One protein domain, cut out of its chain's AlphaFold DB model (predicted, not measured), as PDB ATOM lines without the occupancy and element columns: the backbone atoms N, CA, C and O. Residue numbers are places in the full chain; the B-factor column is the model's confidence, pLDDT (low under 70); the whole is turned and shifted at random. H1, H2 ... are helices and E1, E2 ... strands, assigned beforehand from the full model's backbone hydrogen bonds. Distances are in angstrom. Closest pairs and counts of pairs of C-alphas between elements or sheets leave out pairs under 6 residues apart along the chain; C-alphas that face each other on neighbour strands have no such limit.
ATOM      1  N   LEU A   5     -17.792  -1.295  23.723       70.81
ATOM      2  CA  LEU A   5     -16.857  -0.888  22.669       70.81
ATOM      3  C   LEU A   5     -17.142  -1.602  21.334       70.81
ATOM      4  O   LEU A   5     -17.196  -0.972  20.280       70.81
ATOM      5  N   GLN A   6     -17.413  -2.911  21.364       69.81
ATOM      6  CA  GLN A   6     -17.796  -3.660  20.159       69.81
ATOM      7  C   GLN A   6     -19.128  -3.182  19.569       69.81
ATOM      8  O   GLN A   6     -19.323  -3.246  18.353       69.81
ATOM      9  N   LYS A   7     -20.056  -2.706  20.410       72.12
ATOM     10  CA  LYS A   7     -21.317  -2.125  19.946       72.12
ATOM     11  C   LYS A   7     -21.078  -0.792  19.233       72.12
ATOM     12  O   LYS A   7     -21.596  -0.614  18.137       72.12
ATOM     13  N   THR A   8     -20.230   0.085  19.773       87.62
ATOM     14  CA  THR A   8     -19.906   1.367  19.123       87.62
ATOM     15  C   THR A   8     -19.173   1.194  17.791       87.62
ATOM     16  O   THR A   8     -19.487   1.901  16.839       87.62
ATOM     17  N   VAL A   9     -18.264   0.215  17.684       92.38
ATOM     18  CA  VAL A   9     -17.577  -0.099  16.415       92.38
ATOM     19  C   VAL A   9     -18.567  -0.597  15.366       92.38
ATOM     20  O   VAL A   9     -18.567  -0.122  14.232       92.38
ATOM     21  N   ARG A  10     -19.457  -1.522  15.747       95.44
ATOM     22  CA  ARG A  10     -20.490  -2.051  14.844       95.44
ATOM     23  C   ARG A  10     -21.423  -0.944  14.347       95.44
ATOM     24  O   ARG A  10     -21.738  -0.918  13.160       95.44
ATOM     25  N   ASP A  11     -21.853  -0.060  15.244       96.12
ATOM     26  CA  ASP A  11     -22.760   1.042  14.922       96.12
ATOM     27  C   ASP A  11     -22.074   2.029  13.947       96.12
ATOM     28  O   ASP A  11     -22.662   2.389  12.928       96.12
ATOM     29  N   ALA A  12     -20.793   2.359  14.164       95.69
ATOM     30  CA  ALA A  12     -20.008   3.187  13.240       95.69
ATOM     31  C   ALA A  12     -19.837   2.539  11.852       95.69
ATOM     32  O   ALA A  12     -20.053   3.187  10.827       95.69
ATOM     33  N   GLN A  13     -19.506   1.243  11.803       97.38
ATOM     34  CA  GLN A  13     -19.401   0.490  10.548       97.38
ATOM     35  C   GLN A  13     -20.738   0.456   9.791       97.38
ATOM     36  O   GLN A  13     -20.755   0.617   8.570       97.38
ATOM     37  N   ALA A  14     -21.860   0.289  10.499       97.88
ATOM     38  CA  ALA A  14     -23.192   0.317   9.903       97.88
ATOM     39  C   ALA A  14     -23.509   1.684   9.274       97.88
ATOM     40  O   ALA A  14     -23.994   1.732   8.142       97.88
ATOM     41  N   SER A  15     -23.185   2.788   9.960       97.06
ATOM     42  CA  SER A  15     -23.344   4.143   9.418       97.06
ATOM     43  C   SER A  15     -22.480   4.379   8.178       97.06
ATOM     44  O   SER A  15     -22.968   4.930   7.195       97.06
ATOM     45  N   ILE A  16     -21.224   3.925   8.184       96.06
ATOM     46  CA  ILE A  16     -20.337   4.034   7.016       96.06
ATOM     47  C   ILE A  16     -20.905   3.246   5.835       96.06
ATOM     48  O   ILE A  16     -20.983   3.781   4.734       96.06
ATOM     49  N   ILE A  17     -21.344   2.002   6.050       97.75
ATOM     50  CA  ILE A  17     -21.945   1.177   4.993       97.75
ATOM     51  C   ILE A  17     -23.176   1.863   4.404       97.75
ATOM     52  O   ILE A  17     -23.284   1.938   3.184       97.75
ATOM     53  N   TYR A  18     -24.062   2.401   5.244       97.88
ATOM     54  CA  TYR A  18     -25.231   3.148   4.785       97.88
ATOM     55  C   TYR A  18     -24.836   4.335   3.891       97.88
ATOM     56  O   TYR A  18     -25.333   4.461   2.774       97.88
ATOM     57  N   LEU A  19     -23.884   5.159   4.346       96.06
ATOM     58  CA  LEU A  19     -23.409   6.327   3.601       96.06
ATOM     59  C   LEU A  19     -22.734   5.946   2.275       96.06
ATOM     60  O   LEU A  19     -22.990   6.579   1.255       96.06
ATOM     61  N   MET A  20     -21.908   4.897   2.262       94.44
ATOM     62  CA  MET A  20     -21.208   4.438   1.054       94.44
ATOM     63  C   MET A  20     -22.145   3.801   0.013       94.44
ATOM     64  O   MET A  20     -21.770   3.707  -1.150       94.44
ATOM     65  N   HIS A  21     -23.359   3.402   0.407       96.06
ATOM     66  CA  HIS A  21     -24.418   2.949  -0.506       96.06
ATOM     67  C   HIS A  21     -25.421   4.067  -0.841       96.06
ATOM     68  O   HIS A  21     -26.534   3.791  -1.277       96.06
ATOM     69  N   GLY A  22     -25.071   5.337  -0.602       95.81
ATOM     70  CA  GLY A  22     -25.941   6.479  -0.910       95.81
ATOM     71  C   GLY A  22     -27.243   6.508  -0.103       95.81
ATOM     72  O   GLY A  22     -28.196   7.170  -0.499       95.81
ATOM     73  N   GLY A  23     -27.300   5.772   1.008       94.94
ATOM     74  CA  GLY A  23     -28.504   5.585   1.809       94.94
ATOM     75  C   GLY A  23     -29.533   4.605   1.233       94.94
ATOM     76  O   GLY A  23     -30.560   4.382   1.875       94.94
ATOM     77  N   ASP A  24     -29.259   3.988   0.080       96.00
ATOM     78  CA  ASP A  24     -30.146   3.029  -0.586       96.00
ATOM     79  C   ASP A  24     -29.708   1.583  -0.307       96.00
ATOM     80  O   ASP A  24     -29.194   0.856  -1.157       96.00
ATOM     81  N   ILE A  25     -29.836   1.180   0.957       96.94
ATOM     82  CA  ILE A  25     -29.513  -0.176   1.401       96.94
ATOM     83  C   ILE A  25     -30.437  -0.594   2.542       96.94
ATOM     84  O   ILE A  25     -30.682   0.150   3.494       96.94
ATOM     85  N   GLN A  26     -30.956  -1.818   2.467       97.75
ATOM     86  CA  GLN A  26     -31.892  -2.321   3.466       97.75
ATOM     87  C   GLN A  26     -31.169  -2.691   4.765       97.75
ATOM     88  O   GLN A  26     -30.035  -3.173   4.754       97.75
ATOM     89  N   ALA A  27     -31.856  -2.569   5.903       95.94
ATOM     90  CA  ALA A  27     -31.275  -2.857   7.217       95.94
ATOM     91  C   ALA A  27     -30.645  -4.261   7.312       95.94
ATOM     92  O   ALA A  27     -29.556  -4.413   7.868       95.94
ATOM     93  N   ALA A  28     -31.281  -5.282   6.728       97.00
ATOM     94  CA  ALA A  28     -30.741  -6.642   6.698       97.00
ATOM     95  C   ALA A  28     -29.417  -6.732   5.912       97.00
ATOM     96  O   ALA A  28     -28.479  -7.396   6.356       97.00
ATOM     97  N   GLN A  29     -29.311  -6.014   4.789       98.12
ATOM     98  CA  GLN A  29     -28.089  -5.946   3.986       98.12
ATOM     99  C   GLN A  29     -26.974  -5.215   4.741       98.12
ATOM    100  O   GLN A  29     -25.844  -5.695   4.747       98.12
ATOM    101  N   ILE A  30     -27.284  -4.133   5.469       98.06
ATOM    102  CA  ILE A  30     -26.305  -3.450   6.333       98.06
ATOM    103  C   ILE A  30     -25.724  -4.428   7.358       98.06
ATOM    104  O   ILE A  30     -24.508  -4.528   7.495       98.06
ATOM    105  N   GLN A  31     -26.571  -5.192   8.060       97.00
ATOM    106  CA  GLN A  31     -26.091  -6.154   9.060       97.00
ATOM    107  C   GLN A  31     -25.195  -7.237   8.439       97.00
ATOM    108  O   GLN A  31     -24.186  -7.610   9.045       97.00
ATOM    109  N   ALA A  32     -25.538  -7.712   7.236       98.00
ATOM    110  CA  ALA A  32     -24.723  -8.668   6.494       98.00
ATOM    111  C   ALA A  32     -23.370  -8.064   6.083       98.00
ATOM    112  O   ALA A  32     -22.328  -8.674   6.321       98.00
ATOM    113  N   MET A  33     -23.355  -6.842   5.544       98.06
ATOM    114  CA  MET A  33     -22.118  -6.169   5.144       98.06
ATOM    115  C   MET A  33     -21.219  -5.839   6.332       98.06
ATOM    116  O   MET A  33     -20.011  -6.015   6.234       98.06
ATOM    117  N   VAL A  34     -21.785  -5.447   7.477       98.19
ATOM    118  CA  VAL A  34     -21.010  -5.269   8.714       98.19
ATOM    119  C   VAL A  34     -20.321  -6.577   9.104       98.19
ATOM    120  O   VAL A  34     -19.139  -6.569   9.435       98.19
ATOM    121  N   ALA A  35     -21.025  -7.714   9.041       97.88
ATOM    122  CA  ALA A  35     -20.420  -9.013   9.337       97.88
ATOM    123  C   ALA A  35     -19.297  -9.371   8.345       97.88
ATOM    124  O   ALA A  35     -18.245  -9.850   8.762       97.88
ATOM    125  N   ILE A  36     -19.492  -9.087   7.052       98.25
ATOM    126  CA  ILE A  36     -18.464  -9.281   6.020       98.25
ATOM    127  C   ILE A  36     -17.231  -8.423   6.318       98.25
ATOM    128  O   ILE A  36     -16.118  -8.947   6.321       98.25
ATOM    129  N   GLN A  37     -17.412  -7.131   6.603       97.88
ATOM    130  CA  GLN A  37     -16.306  -6.217   6.893       97.88
ATOM    131  C   GLN A  37     -15.536  -6.654   8.148       97.88
ATOM    132  O   GLN A  37     -14.320  -6.792   8.075       97.88
ATOM    133  N   GLN A  38     -16.228  -7.016   9.237       97.69
ATOM    134  CA  GLN A  38     -15.582  -7.527  10.456       97.69
ATOM    135  C   GLN A  38     -14.788  -8.820  10.213       97.69
ATOM    136  O   GLN A  38     -13.697  -8.988  10.755       97.69
ATOM    137  N   ASN A  39     -15.300  -9.736   9.387       98.31
ATOM    138  CA  ASN A  39     -14.574 -10.964   9.055       98.31
ATOM    139  C   ASN A  39     -13.337 -10.684   8.190       98.31
ATOM    140  O   ASN A  39     -12.287 -11.287   8.415       98.31
ATOM    141  N   ARG A  40     -13.433  -9.751   7.234       98.62
ATOM    142  CA  ARG A  40     -12.283  -9.312   6.428       98.62
ATOM    143  C   ARG A  40     -11.215  -8.658   7.300       98.62
ATOM    144  O   ARG A  40     -10.045  -9.006   7.171       98.62
ATOM    145  N   ASP A  41     -11.615  -7.776   8.212       98.69
ATOM    146  CA  ASP A  41     -10.696  -7.110   9.138       98.69
ATOM    147  C   ASP A  41     -10.019  -8.104  10.081       98.69
ATOM    148  O   ASP A  41      -8.809  -8.030  10.289       98.69
ATOM    149  N   ARG A  42     -10.758  -9.102  10.584       98.44
ATOM    150  CA  ARG A  42     -10.180 -10.180  11.395       98.44
ATOM    151  C   ARG A  42      -9.153 -11.004  10.618       98.44
ATOM    152  O   ARG A  42      -8.103 -11.323  11.170       98.44
ATOM    153  N   ALA A  43      -9.436 -11.335   9.358       98.69
ATOM    154  CA  ALA A  43      -8.502 -12.071   8.509       98.69
ATOM    155  C   ALA A  43      -7.233 -11.252   8.213       98.69
ATOM    156  O   ALA A  43      -6.127 -11.775   8.327       98.69
ATOM    157  N   MET A  44      -7.377  -9.959   7.901       98.81
ATOM    158  CA  MET A  44      -6.241  -9.049   7.701       98.81
ATOM    159  C   MET A  44      -5.408  -8.867   8.976       98.81
ATOM    160  O   MET A  44      -4.182  -8.867   8.904       98.81
ATOM    161  N   ALA A  45      -6.054  -8.758  10.142       98.69
ATOM    162  CA  ALA A  45      -5.378  -8.683  11.435       98.69
ATOM    163  C   ALA A  45      -4.520  -9.923  11.700       98.69
ATOM    164  O   ALA A  45      -3.348  -9.790  12.043       98.69
ATOM    165  N   GLN A  46      -5.087 -11.116  11.496       98.44
ATOM    166  CA  GLN A  46      -4.365 -12.373  11.679       98.44
ATOM    167  C   GLN A  46      -3.171 -12.469  10.720       98.44
ATOM    168  O   GLN A  46      -2.054 -12.728  11.153       98.44
ATOM    169  N   ALA A  47      -3.383 -12.152   9.437       98.44
ATOM    170  CA  ALA A  47      -2.315 -12.150   8.442       98.44
ATOM    171  C   ALA A  47      -1.172 -11.184   8.799       98.44
ATOM    172  O   ALA A  47      -0.007 -11.524   8.611       98.44
ATOM    173  N   LEU A  48      -1.484  -9.996   9.333       98.31
ATOM    174  CA  LEU A  48      -0.466  -9.033   9.755       98.31
ATOM    175  C   LEU A  48       0.293  -9.492  11.012       98.31
ATOM    176  O   LEU A  48       1.495  -9.258  11.103       98.31
ATOM    177  N   ILE A  49      -0.385 -10.139  11.966       97.94
ATOM    178  CA  ILE A  49       0.241 -10.693  13.180       97.94
ATOM    179  C   ILE A  49       1.217 -11.823  12.831       97.94
ATOM    180  O   ILE A  49       2.313 -11.871  13.391       97.94
ATOM    181  N   ASP A  50       0.832 -12.695  11.901       97.50
ATOM    182  CA  ASP A  50       1.603 -13.889  11.539       97.50
ATOM    183  C   ASP A  50       2.745 -13.596  10.546       97.50
ATOM    184  O   ASP A  50       3.613 -14.443  10.318       97.50
ATOM    185  N   ALA A  51       2.769 -12.403   9.943       98.00
ATOM    186  CA  ALA A  51       3.777 -12.022   8.961       98.00
ATOM    187  C   ALA A  51       5.182 -11.853   9.588       98.00
ATOM    188  O   ALA A  51       5.325 -11.250  10.660       98.00
ATOM    189  N   PRO A  52       6.259 -12.298   8.906       97.12
ATOM    190  CA  PRO A  52       7.629 -11.998   9.317       97.12
ATOM    191  C   PRO A  52       7.879 -10.489   9.399       97.12
ATOM    192  O   PRO A  52       7.431  -9.727   8.546       97.12
ATOM    193  N   LYS A  53       8.622 -10.050  10.418       95.75
ATOM    194  CA  LYS A  53       8.903  -8.624  10.639       95.75
ATOM    195  C   LYS A  53      10.144  -8.165   9.854       95.75
ATOM    196  O   LYS A  53      11.130  -8.903   9.829       95.75
ATOM    197  N   PRO A  54      10.147  -6.933   9.308       96.25
ATOM    198  CA  PRO A  54       9.062  -5.945   9.348       96.25
ATOM    199  C   PRO A  54       7.915  -6.281   8.377       96.25
ATOM    200  O   PRO A  54       8.158  -6.767   7.278       96.25
ATOM    201  N   ALA A  55       6.675  -5.974   8.771       97.56
ATOM    202  CA  ALA A  55       5.474  -6.223   7.973       97.56
ATOM    203  C   ALA A  55       4.656  -4.937   7.779       97.56
ATOM    204  O   ALA A  55       4.570  -4.107   8.686       97.56
ATOM    205  N   VAL A  56       4.043  -4.785   6.601       98.06
ATOM    206  CA  VAL A  56       3.164  -3.661   6.241       98.06
ATOM    207  C   VAL A  56       1.893  -4.215   5.602       98.06
ATOM    208  O   VAL A  56       1.966  -5.060   4.711       98.06
ATOM    209  N   LEU A  57       0.735  -3.716   6.034       98.31
ATOM    210  CA  LEU A  57      -0.563  -4.011   5.428       98.31
ATOM    211  C   LEU A  57      -1.045  -2.801   4.621       98.31
ATOM    212  O   LEU A  57      -1.226  -1.719   5.176       98.31
ATOM    213  N   PHE A  58      -1.318  -3.003   3.332       98.12
ATOM    214  CA  PHE A  58      -2.036  -2.033   2.503       98.12
ATOM    215  C   PHE A  58      -3.528  -2.373   2.496       98.12
ATOM    216  O   PHE A  58      -3.913  -3.477   2.113       98.12
ATOM    217  N   ALA A  59      -4.371  -1.428   2.912       98.12
ATOM    218  CA  ALA A  59      -5.820  -1.602   2.965       98.12
ATOM    219  C   ALA A  59      -6.553  -0.281   2.692       98.12
ATOM    220  O   ALA A  59      -5.963   0.799   2.742       98.12
ATOM    221  N   GLY A  60      -7.861  -0.361   2.422       97.56
ATOM    222  CA  GLY A  60      -8.711   0.830   2.335       97.56
ATOM    223  C   GLY A  60      -8.793   1.573   3.674       97.56
ATOM    224  O   GLY A  60      -8.687   0.955   4.731       97.56
ATOM    225  N   GLY A  61      -9.032   2.889   3.642       96.69
ATOM    226  CA  GLY A  61      -8.953   3.755   4.830       96.69
ATOM    227  C   GLY A  61      -9.781   3.276   6.029       96.69
ATOM    228  O   GLY A  61      -9.273   3.229   7.143       96.69
ATOM    229  N   TYR A  62     -11.020   2.822   5.807       97.19
ATOM    230  CA  TYR A  62     -11.861   2.289   6.890       97.19
ATOM    231  C   TYR A  62     -11.344   0.970   7.480       97.19
ATOM    232  O   TYR A  62     -11.524   0.731   8.667       97.19
ATOM    233  N   HIS A  63     -10.668   0.140   6.682       98.38
ATOM    234  CA  HIS A  63     -10.030  -1.088   7.164       98.38
ATOM    235  C   HIS A  63      -8.758  -0.783   7.968       98.38
ATOM    236  O   HIS A  63      -8.461  -1.467   8.941       98.38
ATOM    237  N   ALA A  64      -8.008   0.257   7.594       98.12
ATOM    238  CA  ALA A  64      -6.792   0.660   8.302       98.12
ATOM    239  C   ALA A  64      -7.064   1.460   9.594       98.12
ATOM    240  O   ALA A  64      -6.183   1.557  10.445       98.12
ATOM    241  N   ALA A  65      -8.260   2.035   9.748       97.94
ATOM    242  CA  ALA A  65      -8.597   2.942  10.843       97.94
ATOM    243  C   ALA A  65      -8.489   2.296  12.233       97.94
ATOM    244  O   ALA A  65      -9.074   1.242  12.494       97.94
ATOM    245  N   LYS A  66      -7.781   2.973  13.147       97.81
ATOM    246  CA  LYS A  66      -7.506   2.509  14.519       97.81
ATOM    247  C   LYS A  66      -8.758   2.233  15.350       97.81
ATOM    248  O   LYS A  66      -8.725   1.374  16.224       97.81
ATOM    249  N   ASP A  67      -9.834   2.967  15.099       96.00
ATOM    250  CA  ASP A  67     -11.054   2.954  15.899       96.00
ATOM    251  C   ASP A  67     -12.132   1.989  15.395       96.00
ATOM    252  O   ASP A  67     -13.033   1.664  16.166       96.00
ATOM    253  N   ILE A  68     -12.058   1.515  14.145       96.94
ATOM    254  CA  ILE A  68     -13.115   0.671  13.557       96.94
ATOM    255  C   ILE A  68     -12.633  -0.521  12.720       96.94
ATOM    256  O   ILE A  68     -13.456  -1.379  12.400       96.94
ATOM    257  N   GLY A  69     -11.361  -0.559  12.323       97.69
ATOM    258  CA  GLY A  69     -10.834  -1.535  11.369       97.69
ATOM    259  C   GLY A  69      -9.910  -2.574  12.006       97.69
ATOM    260  O   GLY A  69     -10.058  -2.969  13.164       97.69
ATOM    261  N   VAL A  70      -8.911  -3.002  11.236       98.44
ATOM    262  CA  VAL A  70      -7.910  -4.021  11.585       98.44
ATOM    263  C   VAL A  70      -7.269  -3.825  12.969       98.44
ATOM    264  O   VAL A  70      -7.176  -4.815  13.696       98.44
ATOM    265  N   PRO A  71      -6.863  -2.613  13.406       98.00
ATOM    266  CA  PRO A  71      -6.233  -2.441  14.718       98.00
ATOM    267  C   PRO A  71      -7.116  -2.862  15.904       98.00
ATOM    268  O   PRO A  71      -6.591  -3.405  16.877       98.00
ATOM    269  N   VAL A  72      -8.444  -2.711  15.804       97.00
ATOM    270  CA  VAL A  72      -9.388  -3.206  16.826       97.00
ATOM    271  C   VAL A  72      -9.323  -4.733  16.911       97.00
ATOM    272  O   VAL A  72      -9.267  -5.307  17.996       97.00
ATOM    273  N   HIS A  73      -9.257  -5.410  15.764       97.62
ATOM    274  CA  HIS A  73      -9.153  -6.868  15.714       97.62
ATOM    275  C   HIS A  73      -7.791  -7.389  16.191       97.62
ATOM    276  O   HIS A  73      -7.741  -8.471  16.776       97.62
ATOM    277  N   ILE A  74      -6.706  -6.639  15.971       97.94
ATOM    278  CA  ILE A  74      -5.376  -6.958  16.516       97.94
ATOM    279  C   ILE A  74      -5.399  -6.879  18.042       97.94
ATOM    280  O   ILE A  74      -4.894  -7.787  18.700       97.94
ATOM    281  N   GLN A  75      -6.036  -5.849  18.606       96.06
ATOM    282  CA  GLN A  75      -6.217  -5.736  20.053       96.06
ATOM    283  C   GLN A  75      -7.034  -6.911  20.610       96.06
ATOM    284  O   GLN A  75      -6.616  -7.528  21.587       96.06
ATOM    285  N   ASP A  76      -8.139  -7.281  19.954       95.62
ATOM    286  CA  ASP A  76      -8.956  -8.450  20.322       95.62
ATOM    287  C   ASP A  76      -8.187  -9.787  20.224       95.62
ATOM    288  O   ASP A  76      -8.574 -10.777  20.845       95.62
ATOM    289  N   LEU A  77      -7.118  -9.842  19.423       96.38
ATOM    290  CA  LEU A  77      -6.203 -10.983  19.292       96.38
ATOM    291  C   LEU A  77      -5.011 -10.919  20.263       96.38
ATOM    292  O   LEU A  77      -4.143 -11.786  20.209       96.38
ATOM    293  N   ASN A  78      -4.962  -9.923  21.155       95.44
ATOM    294  CA  ASN A  78      -3.825  -9.627  22.037       95.44
ATOM    295  C   ASN A  78      -2.507  -9.354  21.283       95.44
ATOM    296  O   ASN A  78      -1.419  -9.570  21.819       95.44
ATOM    297  N   GLY A  79      -2.592  -8.887  20.036       94.50
ATOM    298  CA  GLY A  79      -1.441  -8.441  19.258       94.50
ATOM    299  C   GLY A  79      -0.994  -7.026  19.637       94.50
ATOM    300  O   GLY A  79      -1.726  -6.254  20.258       94.50
ATOM    301  N   SER A  80       0.227  -6.658  19.244       94.25
ATOM    302  CA  SER A  80       0.727  -5.288  19.416       94.25
ATOM    303  C   SER A  80       0.047  -4.339  18.431       94.25
ATOM    304  O   SER A  80      -0.012  -4.633  17.239       94.25
ATOM    305  N   ALA A  81      -0.429  -3.191  18.920       92.00
ATOM    306  CA  ALA A  81      -1.073  -2.189  18.076       92.00
ATOM    307  C   ALA A  81      -0.126  -1.734  16.945       92.00
ATOM    308  O   ALA A  81       1.014  -1.352  17.232       92.00
ATOM    309  N   PRO A  82      -0.565  -1.774  15.673       96.50
ATOM    310  CA  PRO A  82       0.239  -1.278  14.567       96.50
ATOM    311  C   PRO A  82       0.251   0.253  14.555       96.50
ATOM    312  O   PRO A  82      -0.681   0.898  15.036       96.50
ATOM    313  N   VAL A  83       1.281   0.827  13.934       98.25
ATOM    314  CA  VAL A  83       1.279   2.240  13.539       98.25
ATOM    315  C   VAL A  83       0.435   2.388  12.274       98.25
ATOM    316  O   VAL A  83       0.639   1.653  11.307       98.25
ATOM    317  N   VAL A  84      -0.491   3.346  12.266       98.56
ATOM    318  CA  VAL A  84      -1.394   3.599  11.136       98.56
ATOM    319  C   VAL A  84      -1.011   4.888  10.413       98.56
ATOM    320  O   VAL A  84      -1.107   5.982  10.970       98.56
ATOM    321  N   LEU A  85      -0.634   4.747   9.140       98.31
ATOM    322  CA  LEU A  85      -0.489   5.838   8.177       98.31
ATOM    323  C   LEU A  85      -1.682   5.823   7.216       98.31
ATOM    324  O   LEU A  85      -1.913   4.822   6.538       98.31
ATOM    325  N   MET A  86      -2.405   6.938   7.115       98.06
ATOM    326  CA  MET A  86      -3.454   7.118   6.110       98.06
ATOM    327  C   MET A  86      -2.999   8.037   4.983       98.06
ATOM    328  O   MET A  86      -2.508   9.135   5.228       98.06
ATOM    329  N   LEU A  87      -3.221   7.599   3.746       96.81
ATOM    330  CA  LEU A  87      -3.108   8.445   2.561       96.81
ATOM    331  C   LEU A  87      -4.489   9.032   2.265       96.81
ATOM    332  O   LEU A  87      -5.461   8.282   2.163       96.81
ATOM    333  N   ALA A  88      -4.589  10.353   2.146       95.69
ATOM    334  CA  ALA A  88      -5.868  11.032   1.972       95.69
ATOM    335  C   ALA A  88      -5.747  12.230   1.037       95.69
ATOM    336  O   ALA A  88      -4.698  12.857   0.970       95.69
ATOM    337  N   THR A  89      -6.812  12.585   0.326       94.94
ATOM    338  CA  THR A  89      -6.835  13.834  -0.441       94.94
ATOM    339  C   THR A  89      -6.984  15.029   0.496       94.94
ATOM    340  O   THR A  89      -7.662  14.935   1.525       94.94
ATOM    341  N   GLU A  90      -6.378  16.163   0.144       93.88
ATOM    342  CA  GLU A  90      -6.602  17.438   0.833       93.88
ATOM    343  C   GLU A  90      -8.103  17.716   1.024       93.88
ATOM    344  O   GLU A  90      -8.926  17.437   0.151       93.88
ATOM    345  N   GLY A  91      -8.467  18.230   2.202       91.88
ATOM    346  CA  GLY A  91      -9.863  18.437   2.604       91.88
ATOM    347  C   GLY A  91     -10.532  17.220   3.256       91.88
ATOM    348  O   GLY A  91     -11.595  17.368   3.858       91.88
ATOM    349  N   THR A  92      -9.915  16.031   3.220       93.81
ATOM    350  CA  THR A  92     -10.422  14.871   3.971       93.81
ATOM    351  C   THR A  92     -10.226  15.084   5.471       93.81
ATOM    352  O   THR A  92      -9.118  15.344   5.934       93.81
ATOM    353  N   THR A  93     -11.293  14.930   6.255       94.50
ATOM    354  CA  THR A  93     -11.202  14.993   7.721       94.50
ATOM    355  C   THR A  93     -10.792  13.632   8.281       94.50
ATOM    356  O   THR A  93     -11.562  12.677   8.210       94.50
ATOM    357  N   ILE A  94      -9.591  13.555   8.857       95.56
ATOM    358  CA  ILE A  94      -9.076  12.382   9.578       95.56
ATOM    359  C   ILE A  94      -8.641  12.830  10.969       95.56
ATOM    360  O   ILE A  94      -7.944  13.831  11.124       95.56
ATOM    361  N   THR A  95      -9.064  12.094  11.990       95.88
ATOM    362  CA  THR A  95      -8.769  12.406  13.392       95.88
ATOM    363  C   THR A  95      -7.675  11.498  13.956       95.88
ATOM    364  O   THR A  95      -7.439  10.398  13.458       95.88
ATOM    365  N   ALA A  96      -7.066  11.902  15.074       95.69
ATOM    366  CA  ALA A  96      -6.077  11.087  15.794       95.69
ATOM    367  C   ALA A  96      -6.638   9.748  16.331       95.69
ATOM    368  O   ALA A  96      -5.881   8.846  16.696       95.69
ATOM    369  N   LYS A  97      -7.973   9.600  16.376       95.81
ATOM    370  CA  LYS A  97      -8.622   8.319  16.683       95.81
ATOM    371  C   LYS A  97      -8.502   7.317  15.542       95.81
ATOM    372  O   LYS A  97      -8.604   6.130  15.810       95.81
ATOM    373  N   GLN A  98      -8.286   7.782  14.313       97.38
ATOM    374  CA  GLN A  98      -8.277   6.955  13.107       97.38
ATOM    375  C   GLN A  98      -6.858   6.605  12.652       97.38
ATOM    376  O   GLN A  98      -6.645   5.484  12.199       97.38
ATOM    377  N   ALA A  99      -5.887   7.515  12.788       98.31
ATOM    378  CA  ALA A  99      -4.515   7.315  12.315       98.31
ATOM    379  C   ALA A  99      -3.470   7.947  13.249       98.31
ATOM    380  O   ALA A  99      -3.778   8.884  13.986       98.31
ATOM    381  N   ASP A 100      -2.238   7.437  13.199       98.50
ATOM    382  CA  ASP A 100      -1.072   8.044  13.858       98.50
ATOM    383  C   ASP A 100      -0.407   9.088  12.953       98.50
ATOM    384  O   ASP A 100       0.074  10.114  13.427       98.50
ATOM    385  N   TYR A 101      -0.434   8.841  11.642       98.38
ATOM    386  CA  TYR A 101       0.082   9.741  10.619       98.38
ATOM    387  C   TYR A 101      -0.913   9.877   9.473       98.38
ATOM    388  O   TYR A 101      -1.610   8.925   9.110       98.38
ATOM    389  N   VAL A 102      -0.938  11.056   8.858       97.88
ATOM    390  CA  VAL A 102      -1.706  11.310   7.639       97.88
ATOM    391  C   VAL A 102      -0.786  11.935   6.606       97.88
ATOM    392  O   VAL A 102      -0.102  12.918   6.889       97.88
ATOM    393  N   TRP A 103      -0.785  11.371   5.405       96.94
ATOM    394  CA  TRP A 103      -0.164  11.969   4.235       96.94
ATOM    395  C   TRP A 103      -1.270  12.495   3.328       96.94
ATOM    396  O   TRP A 103      -1.978  11.728   2.671       96.94
ATOM    397  N   PHE A 104      -1.401  13.820   3.289       96.19
ATOM    398  CA  PHE A 104      -2.297  14.485   2.356       96.19
ATOM    399  C   PHE A 104      -1.673  14.588   0.964       96.19
ATOM    400  O   PHE A 104      -0.566  15.103   0.806       96.19
ATOM    401  N   VAL A 105      -2.389  14.095  -0.040       93.31
ATOM    402  CA  VAL A 105      -2.074  14.314  -1.452       93.31
ATOM    403  C   VAL A 105      -2.969  15.429  -1.999       93.31
ATOM    404  O   VAL A 105      -4.130  15.519  -1.580       93.31
ATOM    405  N   PRO A 106      -2.474  16.271  -2.924       93.31
ATOM    406  CA  PRO A 106      -3.285  17.326  -3.519       93.31
ATOM    407  C   PRO A 106      -4.596  16.767  -4.064       93.31
ATOM    408  O   PRO A 106      -4.604  15.726  -4.730       93.31
TER     409      PRO A 106
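Overview. This is residues 5 to 106 of the 110 residues of the protein "CjrA" of Enterobacter cancerogenus (UniProt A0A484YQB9). One long helix, H2, forms a beam along the longest axis, with H1 and H4 packed on it at steep angles, H1 on residues 30 to 34 and H4 on residues 41 to 49. On the far side of the short helix H3 from H2 lies a small ladder of two parallel strands, E1 and E2, well away from the long helix. The printed part has 102 residues with four named helices and two named strands, in the order H1, H2, H3, H4, E1, E2; the sheet order is E1, E2, and the class is mostly helix. The whole is compact, with a radius of gyration of the C-alphas of 14.1 A and spans of 42 by 35 by 21 A.

Along the chain. H1 is residues 5 to 20, 22.7 A from first to last C-alpha, beginning at C-alpha 5, (-16.857, -0.888, 22.669). H2 is residues 27 to 50, 34.9 A long, from (-31.275, -2.857, 7.217) to (1.603, -13.889, 11.539). H3 is residues 61 to 64, 5.1 A, and H4 is residues 70 to 76, 9.9 A. E1 is residues 85 to 89, 13.4 A, and E2 is residues 101 to 105, 13.1 A, ending at C-alpha 105, (-2.074, 14.314, -1.452).

Arrangement. H1 touches H2, the closest C-alphas being those of Ala 14 and Ile 30, 6.1 A apart. They run opposite ways at a steep tilt of 64 degrees. H4 touches H2, about perpendicular at 78 degrees; the closest C-alphas are those of Asp 41 and Val 70, 4.8 A apart. H1 and H4 are apart. H3 is close to H2 but not clearly touching, with the C-alphas of Asp 41 and His 63 6.4 A apart. H3 and H4 only just touch, and only at the corner by their link, with 3 pairs of C-alphas within 8 A, the closest those of His 63 and Val 70 at 5.7 A. The closest C-alphas of H3 and E1 are those of Gly 61 and Met 86, 6.6 A apart. E1 and E2 are parallel, at 27 degrees, with N 86 and O 101 at 2.9 A and N 103 and O 86 at 2.8 A, within hydrogen-bond range. Both strands are apart from H1 and H2. In H1, H2 and H4 every O i to N i+4 pair is within hydrogen-bond range; H3 is too short for such a pair.

Size, cuts and confidence. The two C-alphas farthest apart, those of Asp 24 and Lys 53, are 42.3 A apart. The printed part has no cut. The link from E1 to E2, 11 residues, is long, and the link from H3 to H4 is tight. The mean pLDDT of the printed part is 96.0, and residue 6 is under 70.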